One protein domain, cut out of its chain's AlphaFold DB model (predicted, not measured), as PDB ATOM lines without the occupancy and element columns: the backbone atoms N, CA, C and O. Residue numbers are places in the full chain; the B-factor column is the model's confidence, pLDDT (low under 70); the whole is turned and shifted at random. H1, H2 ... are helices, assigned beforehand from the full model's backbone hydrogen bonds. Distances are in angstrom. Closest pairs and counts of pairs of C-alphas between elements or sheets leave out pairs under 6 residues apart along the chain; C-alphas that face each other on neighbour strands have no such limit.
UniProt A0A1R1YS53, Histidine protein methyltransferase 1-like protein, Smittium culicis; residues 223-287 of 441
ATOM      1  N   GLU A 223     -14.791   0.416 -16.054       86.38
ATOM      2  CA  GLU A 223     -15.338  -0.924 -15.788       86.38
ATOM      3  C   GLU A 223     -14.380  -1.731 -14.894       86.38
ATOM      4  O   GLU A 223     -14.803  -2.307 -13.887       86.38
ATOM      5  N   ILE A 224     -13.074  -1.725 -15.197       87.25
ATOM      6  CA  ILE A 224     -12.054  -2.407 -14.381       87.25
ATOM      7  C   ILE A 224     -11.979  -1.814 -12.963       87.25
ATOM      8  O   ILE A 224     -12.012  -2.569 -11.987       87.25
ATOM      9  N   ARG A 225     -11.916  -0.483 -12.815       88.88
ATOM     10  CA  ARG A 225     -11.892   0.214 -11.514       88.88
ATOM     11  C   ARG A 225     -13.143  -0.093 -10.690       88.88
ATOM     12  O   ARG A 225     -13.025  -0.482  -9.528       88.88
ATOM     13  N   GLY A 226     -14.326   0.038 -11.290       87.75
ATOM     14  CA  GLY A 226     -15.614  -0.193 -10.638       87.75
ATOM     15  C   GLY A 226     -15.796  -1.643 -10.194       87.75
ATOM     16  O   GLY A 226     -16.209  -1.904  -9.063       87.75
ATOM     17  N   LYS A 227     -15.376  -2.598 -11.031       85.06
ATOM     18  CA  LYS A 227     -15.357  -4.024 -10.692       85.06
ATOM     19  C   LYS A 227     -14.403  -4.341  -9.538       85.06
ATOM     20  O   LYS A 227     -14.797  -5.055  -8.620       85.06
ATOM     21  N   PHE A 228     -13.185  -3.792  -9.534       85.31
ATOM     22  CA  PHE A 228     -12.233  -4.002  -8.432       85.31
ATOM     23  C   PHE A 228     -12.702  -3.359  -7.119       85.31
ATOM     24  O   PHE A 228     -12.535  -3.971  -6.064       85.31
ATOM     25  N   LEU A 229     -13.343  -2.184  -7.165       85.50
ATOM     26  CA  LEU A 229     -14.031  -1.598  -6.005       85.50
ATOM     27  C   LEU A 229     -15.133  -2.527  -5.482       85.50
ATOM     28  O   LEU A 229     -15.178  -2.811  -4.285       85.50
ATOM     29  N   LEU A 230     -16.009  -3.019  -6.361       84.69
ATOM     30  CA  LEU A 230     -17.137  -3.860  -5.970       84.69
ATOM     31  C   LEU A 230     -16.679  -5.215  -5.406       84.69
ATOM     32  O   LEU A 230     -17.177  -5.634  -4.362       84.69
ATOM     33  N   ASP A 231     -15.699  -5.873  -6.029       84.06
ATOM     34  CA  ASP A 231     -15.120  -7.122  -5.521       84.06
ATOM     35  C   ASP A 231     -14.361  -6.910  -4.200       84.06
ATOM     36  O   ASP A 231     -14.452  -7.749  -3.302       84.06
ATOM     37  N   PHE A 232     -13.678  -5.773  -4.014       83.88
ATOM     38  CA  PHE A 232     -13.079  -5.400  -2.727       83.88
ATOM     39  C   PHE A 232     -14.140  -5.218  -1.630       83.88
ATOM     40  O   PHE A 232     -14.006  -5.785  -0.545       83.88
ATOM     41  N   VAL A 233     -15.229  -4.497  -1.912       82.19
ATOM     42  CA  VAL A 233     -16.337  -4.312  -0.959       82.19
ATOM     43  C   VAL A 233     -17.010  -5.649  -0.627       82.19
ATOM     44  O   VAL A 233     -17.200  -5.952   0.549       82.19
ATOM     45  N   LYS A 234     -17.275  -6.504  -1.627       82.50
ATOM     46  CA  LYS A 234     -17.800  -7.871  -1.436       82.50
ATOM     47  C   LYS A 234     -16.902  -8.721  -0.521       82.50
ATOM     48  O   LYS A 234     -17.427  -9.407   0.359       82.50
ATOM     49  N   LYS A 235     -15.568  -8.661  -0.681       80.56
ATOM     50  CA  LYS A 235     -14.605  -9.303   0.242       80.56
ATOM     51  C   LYS A 235     -14.805  -8.778   1.672       80.56
ATOM     52  O   LYS A 235     -15.106  -9.562   2.565       80.56
ATOM     53  N   VAL A 236     -14.734  -7.458   1.877       74.88
ATOM     54  CA  VAL A 236     -14.853  -6.822   3.208       74.88
ATOM     55  C   VAL A 236     -16.179  -7.153   3.905       74.88
ATOM     56  O   VAL A 236     -16.181  -7.458   5.095       74.88
ATOM     57  N   SER A 237     -17.303  -7.146   3.184       70.44
ATOM     58  CA  SER A 237     -18.627  -7.433   3.757       70.44
ATOM     59  C   SER A 237     -18.863  -8.900   4.136       70.44
ATOM     60  O   SER A 237     -19.821  -9.178   4.857       70.44
ATOM     61  N   THR A 238     -18.043  -9.845   3.661       68.19
ATOM     62  CA  THR A 238     -18.250 -11.290   3.889       68.19
ATOM     63  C   THR A 238     -17.292 -11.908   4.911       68.19
ATOM     64  O   THR A 238     -17.606 -12.950   5.485       68.19
ATOM     65  N   SER A 239     -16.152 -11.272   5.188       60.19
ATOM     66  CA  SER A 239     -15.102 -11.800   6.068       60.19
ATOM     67  C   SER A 239     -15.165 -11.223   7.491       60.19
ATOM     68  O   SER A 239     -14.653 -10.133   7.755       60.19
ATOM     69  N   SER A 240     -15.742 -11.976   8.433       50.84
ATOM     70  CA  SER A 240     -15.960 -11.535   9.824       50.84
ATOM     71  C   SER A 240     -14.685 -11.235  10.623       50.84
ATOM     72  O   SER A 240     -14.741 -10.426  11.544       50.84
ATOM     73  N   GLU A 241     -13.549 -11.847  10.279       48.38
ATOM     74  CA  GLU A 241     -12.260 -11.635  10.968       48.38
ATOM     75  C   GLU A 241     -11.402 -10.518  10.346       48.38
ATOM     76  O   GLU A 241     -10.600  -9.910  11.043       48.38
ATOM     77  N   TYR A 242     -11.600 -10.179   9.067       47.34
ATOM     78  CA  TYR A 242     -10.842  -9.108   8.389       47.34
ATOM     79  C   TYR A 242     -11.428  -7.704   8.609       47.34
ATOM     80  O   TYR A 242     -10.792  -6.707   8.266       47.34
ATOM     81  N   SER A 243     -12.646  -7.620   9.154       52.31
ATOM     82  CA  SER A 243     -13.422  -6.380   9.234       52.31
ATOM     83  C   SER A 243     -12.694  -5.264   9.996       52.31
ATOM     84  O   SER A 243     -12.567  -4.161   9.466       52.31
ATOM     85  N   SER A 244     -12.151  -5.532  11.192       51.44
ATOM     86  CA  SER A 244     -11.531  -4.483  12.016       51.44
ATOM     87  C   SER A 244     -10.274  -3.897  11.379       51.44
ATOM     88  O   SER A 244     -10.188  -2.686  11.202       51.44
ATOM     89  N   ASP A 245      -9.308  -4.733  11.008       49.00
ATOM     90  CA  ASP A 245      -7.973  -4.249  10.640       49.00
ATOM     91  C   ASP A 245      -7.921  -3.689   9.220       49.00
ATOM     92  O   ASP A 245      -7.122  -2.789   8.953       49.00
ATOM     93  N   LEU A 246      -8.802  -4.139   8.319       50.84
ATOM     94  CA  LEU A 246      -8.920  -3.508   7.009       50.84
ATOM     95  C   LEU A 246      -9.662  -2.168   7.095       50.84
ATOM     96  O   LEU A 246      -9.190  -1.200   6.506       50.84
ATOM     97  N   LEU A 247     -10.759  -2.071   7.863       52.78
ATOM     98  CA  LEU A 247     -11.481  -0.803   8.054       52.78
ATOM     99  C   LEU A 247     -10.658   0.222   8.848       52.78
ATOM    100  O   LEU A 247     -10.647   1.392   8.477       52.78
ATOM    101  N   ASN A 248      -9.893  -0.201   9.860       51.41
ATOM    102  CA  ASN A 248      -8.962   0.671  10.590       51.41
ATOM    103  C   ASN A 248      -7.876   1.271   9.678       51.41
ATOM    104  O   ASN A 248      -7.421   2.381   9.926       51.41
ATOM    105  N   ARG A 249      -7.472   0.561   8.613       52.94
ATOM    106  CA  ARG A 249      -6.493   1.030   7.609       52.94
ATOM    107  C   ARG A 249      -7.132   1.823   6.462       52.94
ATOM    108  O   ARG A 249      -6.429   2.298   5.572       52.94
ATOM    109  N   ILE A 250      -8.454   1.983   6.477       58.44
ATOM    110  CA  ILE A 250      -9.215   2.859   5.582       58.44
ATOM    111  C   ILE A 250      -9.477   4.157   6.367       58.44
ATOM    112  O   ILE A 250     -10.594   4.486   6.750       58.44
ATOM    113  N   GLU A 251      -8.388   4.879   6.651       56.41
ATOM    114  CA  GLU A 251      -8.309   5.945   7.670       56.41
ATOM    115  C   GLU A 251      -9.140   7.215   7.372       56.41
ATOM    116  O   GLU A 251      -9.142   8.149   8.175       56.41
ATOM    117  N   THR A 252      -9.855   7.286   6.242       65.06
ATOM    118  CA  THR A 252     -10.672   8.451   5.866       65.06
ATOM    119  C   THR A 252     -12.165   8.134   5.808       65.06
ATOM    120  O   THR A 252     -12.611   7.148   5.218       65.06
ATOM    121  N   SER A 253     -12.967   9.046   6.364       67.94
ATOM    122  CA  SER A 253     -14.434   9.006   6.304       67.94
ATOM    123  C   SER A 253     -14.975   8.971   4.871       67.94
ATOM    124  O   SER A 253     -16.015   8.364   4.629       67.94
ATOM    125  N   GLU A 254     -14.257   9.568   3.919       75.62
ATOM    126  CA  GLU A 254     -14.574   9.536   2.489       75.62
ATOM    127  C   GLU A 254     -14.512   8.115   1.907       75.62
ATOM    128  O   GLU A 254     -15.466   7.673   1.269       75.62
ATOM    129  N   LYS A 255     -13.453   7.339   2.180       77.81
ATOM    130  CA  LYS A 255     -13.360   5.957   1.679       77.81
ATOM    131  C   LYS A 255     -14.426   5.047   2.297       77.81
ATOM    132  O   LYS A 255     -14.933   4.158   1.618       77.81
ATOM    133  N   LEU A 256     -14.836   5.304   3.542       74.62
ATOM    134  CA  LEU A 256     -15.980   4.619   4.160       74.62
ATOM    135  C   LEU A 256     -17.318   4.981   3.484       74.62
ATOM    136  O   LEU A 256     -18.163   4.104   3.313       74.62
ATOM    137  N   GLN A 257     -17.503   6.232   3.042       78.88
ATOM    138  CA  GLN A 257     -18.671   6.644   2.247       78.88
ATOM    139  C   GLN A 257     -18.675   5.998   0.854       78.88
ATOM    140  O   GLN A 257     -19.728   5.561   0.393       78.88
ATOM    141  N   ILE A 258     -17.509   5.871   0.210       78.69
ATOM    142  CA  ILE A 258     -17.361   5.133  -1.054       78.69
ATOM    143  C   ILE A 258     -17.761   3.664  -0.861       78.69
ATOM    144  O   ILE A 258     -18.559   3.142  -1.632       78.69
ATOM    145  N   ILE A 259     -17.284   3.001   0.196       78.56
ATOM    146  CA  ILE A 259     -17.643   1.604   0.499       78.56
ATOM    147  C   ILE A 259     -19.156   1.450   0.715       78.56
ATOM    148  O   ILE A 259     -19.762   0.545   0.143       78.56
ATOM    149  N   ASP A 260     -19.787   2.352   1.470       77.44
ATOM    150  CA  ASP A 260     -21.242   2.366   1.668       77.44
ATOM    151  C   ASP A 260     -22.016   2.587   0.348       77.44
ATOM    152  O   ASP A 260     -22.983   1.864   0.091       77.44
ATOM    153  N   LYS A 261     -21.567   3.501  -0.527       81.81
ATOM    154  CA  LYS A 261     -22.144   3.719  -1.869       81.81
ATOM    155  C   LYS A 261     -22.010   2.469  -2.748       81.81
ATOM    156  O   LYS A 261     -23.013   1.976  -3.259       81.81
ATOM    157  N   ILE A 262     -20.794   1.940  -2.898       80.06
ATOM    158  CA  ILE A 262     -20.497   0.781  -3.754       80.06
ATOM    159  C   ILE A 262     -21.210  -0.484  -3.249       80.06
ATOM    160  O   ILE A 262     -21.721  -1.247  -4.062       80.06
ATOM    161  N   SER A 263     -21.356  -0.677  -1.929       76.31
ATOM    162  CA  SER A 263     -22.083  -1.826  -1.349       76.31
ATOM    163  C   SER A 263     -23.565  -1.919  -1.749       76.31
ATOM    164  O   SER A 263     -24.182  -2.973  -1.599       76.31
ATOM    165  N   LYS A 264     -24.141  -0.819  -2.252       76.44
ATOM    166  CA  LYS A 264     -25.543  -0.714  -2.689       76.44
ATOM    167  C   LYS A 264     -25.703  -0.875  -4.201       76.44
ATOM    168  O   LYS A 264     -26.837  -0.953  -4.676       76.44
ATOM    169  N   LEU A 265     -24.601  -0.935  -4.949       72.19
ATOM    170  CA  LEU A 265     -24.622  -1.273  -6.365       72.19
ATOM    171  C   LEU A 265     -24.841  -2.780  -6.537       72.19
ATOM    172  O   LEU A 265     -24.241  -3.605  -5.850       72.19
ATOM    173  N   GLN A 266     -25.696  -3.136  -7.490       66.81
ATOM    174  CA  GLN A 266     -25.695  -4.478  -8.071       66.81
ATOM    175  C   GLN A 266     -24.546  -4.575  -9.087       66.81
ATOM    176  O   GLN A 266     -24.023  -3.543  -9.509       66.81
ATOM    177  N   ASP A 267     -24.161  -5.789  -9.492       66.12
ATOM    178  CA  ASP A 267     -23.185  -5.983 -10.572       66.12
ATOM    179  C   ASP A 267     -23.669  -5.290 -11.855       66.12
ATOM    180  O   ASP A 267     -24.568  -5.766 -12.552       66.12
ATOM    181  N   SER A 268     -23.080  -4.125 -12.126       61.88
ATOM    182  CA  SER A 268     -23.376  -3.283 -13.278       61.88
ATOM    183  C   SER A 268     -22.411  -3.597 -14.415       61.88
ATOM    184  O   SER A 268     -21.283  -4.036 -14.189       61.88
ATOM    185  N   LYS A 269     -22.846  -3.314 -15.646       57.75
ATOM    186  CA  LYS A 269     -22.004  -3.379 -16.848       57.75
ATOM    187  C   LYS A 269     -21.323  -2.041 -17.187       57.75
ATOM    188  O   LYS A 269     -20.766  -1.903 -18.268       57.75
ATOM    189  N   TYR A 270     -21.460  -1.042 -16.315       70.00
ATOM    190  CA  TYR A 270     -20.887   0.298 -16.453       70.00
ATOM    191  C   TYR A 270     -20.840   0.985 -15.079       70.00
ATOM    192  O   TYR A 270     -21.764   0.804 -14.277       70.00
ATOM    193  N   TYR A 271     -19.790   1.759 -14.802       77.25
ATOM    194  CA  TYR A 271     -19.563   2.401 -13.504       77.25
ATOM    195  C   TYR A 271     -19.173   3.870 -13.692       77.25
ATOM    196  O   TYR A 271     -18.079   4.170 -14.153       77.25
ATOM    197  N   GLU A 272     -20.048   4.790 -13.284       81.00
ATOM    198  CA  GLU A 272     -19.714   6.216 -13.188       81.00
ATOM    199  C   GLU A 272     -19.042   6.481 -11.832       81.00
ATOM    200  O   GLU A 272     -19.686   6.424 -10.777       81.00
ATOM    201  N   LEU A 273     -17.729   6.723 -11.866       84.81
ATOM    202  CA  LEU A 273     -16.868   6.900 -10.694       84.81
ATOM    203  C   LEU A 273     -16.456   8.371 -10.533       84.81
ATOM    204  O   LEU A 273     -16.135   9.037 -11.515       84.81
ATOM    205  N   SER A 274     -16.421   8.879  -9.298       87.56
ATOM    206  CA  SER A 274     -15.769  10.162  -8.988       87.56
ATOM    207  C   SER A 274     -14.240  10.039  -8.969       87.56
ATOM    208  O   SER A 274     -13.700   8.946  -8.804       87.56
ATOM    209  N   ASP A 275     -13.522  11.166  -9.014       86.25
ATOM    210  CA  ASP A 275     -12.054  11.202  -8.880       86.25
ATOM    211  C   ASP A 275     -11.546  10.464  -7.627       86.25
ATOM    212  O   ASP A 275     -10.520   9.780  -7.665       86.25
ATOM    213  N   SER A 276     -12.274  10.559  -6.507       84.62
ATOM    214  CA  SER A 276     -11.933   9.860  -5.262       84.62
ATOM    215  C   SER A 276     -12.231   8.358  -5.304       84.62
ATOM    216  O   SER A 276     -11.484   7.573  -4.712       84.62
ATOM    217  N   GLU A 277     -13.237   7.927  -6.068       87.38
ATOM    218  CA  GLU A 277     -13.488   6.510  -6.358       87.38
ATOM    219  C   GLU A 277     -12.439   5.939  -7.317       87.38
ATOM    220  O   GLU A 277     -11.897   4.871  -7.043       87.38
ATOM    221  N   ILE A 278     -12.070   6.672  -8.372       88.25
ATOM    222  CA  ILE A 278     -10.968   6.334  -9.286       88.25
ATOM    223  C   ILE A 278      -9.653   6.211  -8.505       88.25
ATOM    224  O   ILE A 278      -8.929   5.226  -8.659       88.25
ATOM    225  N   CYS A 279      -9.355   7.161  -7.616       86.50
ATOM    226  CA  CYS A 279      -8.171   7.127  -6.758       86.50
ATOM    227  C   CYS A 279      -8.146   5.877  -5.858       86.50
ATOM    228  O   CYS A 279      -7.144   5.157  -5.815       86.50
ATOM    229  N   PHE A 280      -9.262   5.559  -5.193       85.75
ATOM    230  CA  PHE A 280      -9.353   4.381  -4.328       85.75
ATOM    231  C   PHE A 280      -9.335   3.056  -5.114       85.75
ATOM    232  O   PHE A 280      -8.696   2.095  -4.683       85.75
ATOM    233  N   ALA A 281      -9.940   3.009  -6.303       87.56
ATOM    234  CA  ALA A 281      -9.843   1.874  -7.217       87.56
ATOM    235  C   ALA A 281      -8.397   1.633  -7.670       87.56
ATOM    236  O   ALA A 281      -7.914   0.501  -7.626       87.56
ATOM    237  N   ASN A 282      -7.678   2.696  -8.040       88.31
ATOM    238  CA  ASN A 282      -6.270   2.632  -8.422       88.31
ATOM    239  C   ASN A 282      -5.396   2.145  -7.248       88.31
ATOM    240  O   ASN A 282      -4.517   1.309  -7.448       88.31
ATOM    241  N   GLU A 283      -5.669   2.572  -6.008       83.75
ATOM    242  CA  GLU A 283      -5.022   2.014  -4.810       83.75
ATOM    243  C   GLU A 283      -5.239   0.502  -4.640       83.75
ATOM    244  O   GLU A 283      -4.337  -0.179  -4.153       83.75
ATOM    245  N   ILE A 284      -6.428  -0.014  -4.964       82.56
ATOM    246  CA  ILE A 284      -6.777  -1.440  -4.842       82.56
ATOM    247  C   ILE A 284      -6.124  -2.243  -5.973       82.56
ATOM    248  O   ILE A 284      -5.434  -3.225  -5.703       82.56
ATOM    249  N   LEU A 285      -6.249  -1.781  -7.222       84.12
ATOM    250  CA  LEU A 285      -5.583  -2.356  -8.398       84.12
ATOM    251  C   LEU A 285      -4.073  -2.510  -8.160       84.12
ATOM    252  O   LEU A 285      -3.512  -3.581  -8.389       84.12
ATOM    253  N   LEU A 286      -3.422  -1.476  -7.613       80.19
ATOM    254  CA  LEU A 286      -1.983  -1.490  -7.336       80.19
ATOM    255  C   LEU A 286      -1.570  -2.348  -6.118       80.19
ATOM    256  O   LEU A 286      -0.376  -2.540  -5.894       80.19
ATOM    257  N   LYS A 287      -2.521  -2.904  -5.354       77.94
ATOM    258  CA  LYS A 287      -2.266  -3.940  -4.328       77.94
ATOM    259  C   LYS A 287      -2.420  -5.353  -4.902       77.94
ATOM    260  O   LYS A 287      -1.721  -6.265  -4.472       77.94
TER     261      LYS A 287
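This is residues 223 to 287 of the 441 residues of the protein "Histidine protein methyltransferase 1-like protein" of Smittium culicis (UniProt A0A1R1YS53). Three helices stand nearly at right angles to one another: H1, the longest, has H3 and H4 packed crosswise on it, while the short H2 makes a corner just past the last residue of H1. A long loop, residues 263 to 274, joins H3 to H4, and the longest distance in the domain runs from the H1 to H2 link to this loop. The printed part has 65 residues with four named helices, in the order H1, H2, H3, H4, and no named strand; its class is all helix. It is compact, with a radius of gyration of the C-alphas of 11.2 A and spans of 31 by 21 by 21 A.

Find C-alpha 223 at (-15.338, -0.924, -15.788); from there H1, residues 223 to 238, runs 22.4 A to C-alpha 238 at (-18.250, -11.290, 3.889). H2 is residues 243 to 248, and H3, residues 253 to 262, is 14.3 A long. H4, residues 275 to 287, runs 18.6 A and ends at C-alpha 287 at (-2.266, -3.940, -4.328).

Begin at H1, the hub. Its residues 225 to 232 touch H4, closest at the C-alphas of Arg 225 and Ala 281, 5.0 A apart; the lines are only just about perpendicular, at 73 degrees. Its residues 229 to 233 touch H3, about perpendicular at 81 degrees, closest at the C-alphas of Leu 230 and Ile 262, 6.1 A. H1 and H2 only just touch, with 3 pairs of C-alphas within 8 A, and only at the corner. H3 and H4 are close but not clearly touching; H2 and H4 are apart. In H1, H2, H3 and H4 every O i to N i+4 pair is within hydrogen-bond range.

Look at Glu 241 and Tyr 270 for the two C-alphas farthest apart, 31.1 A. The printed part has no cut; the H3 to H4 link is long, the other two tight. Mean pLDDT of the printed part is 74.1, with residues 238 to 253 and 266 to 269 under 70.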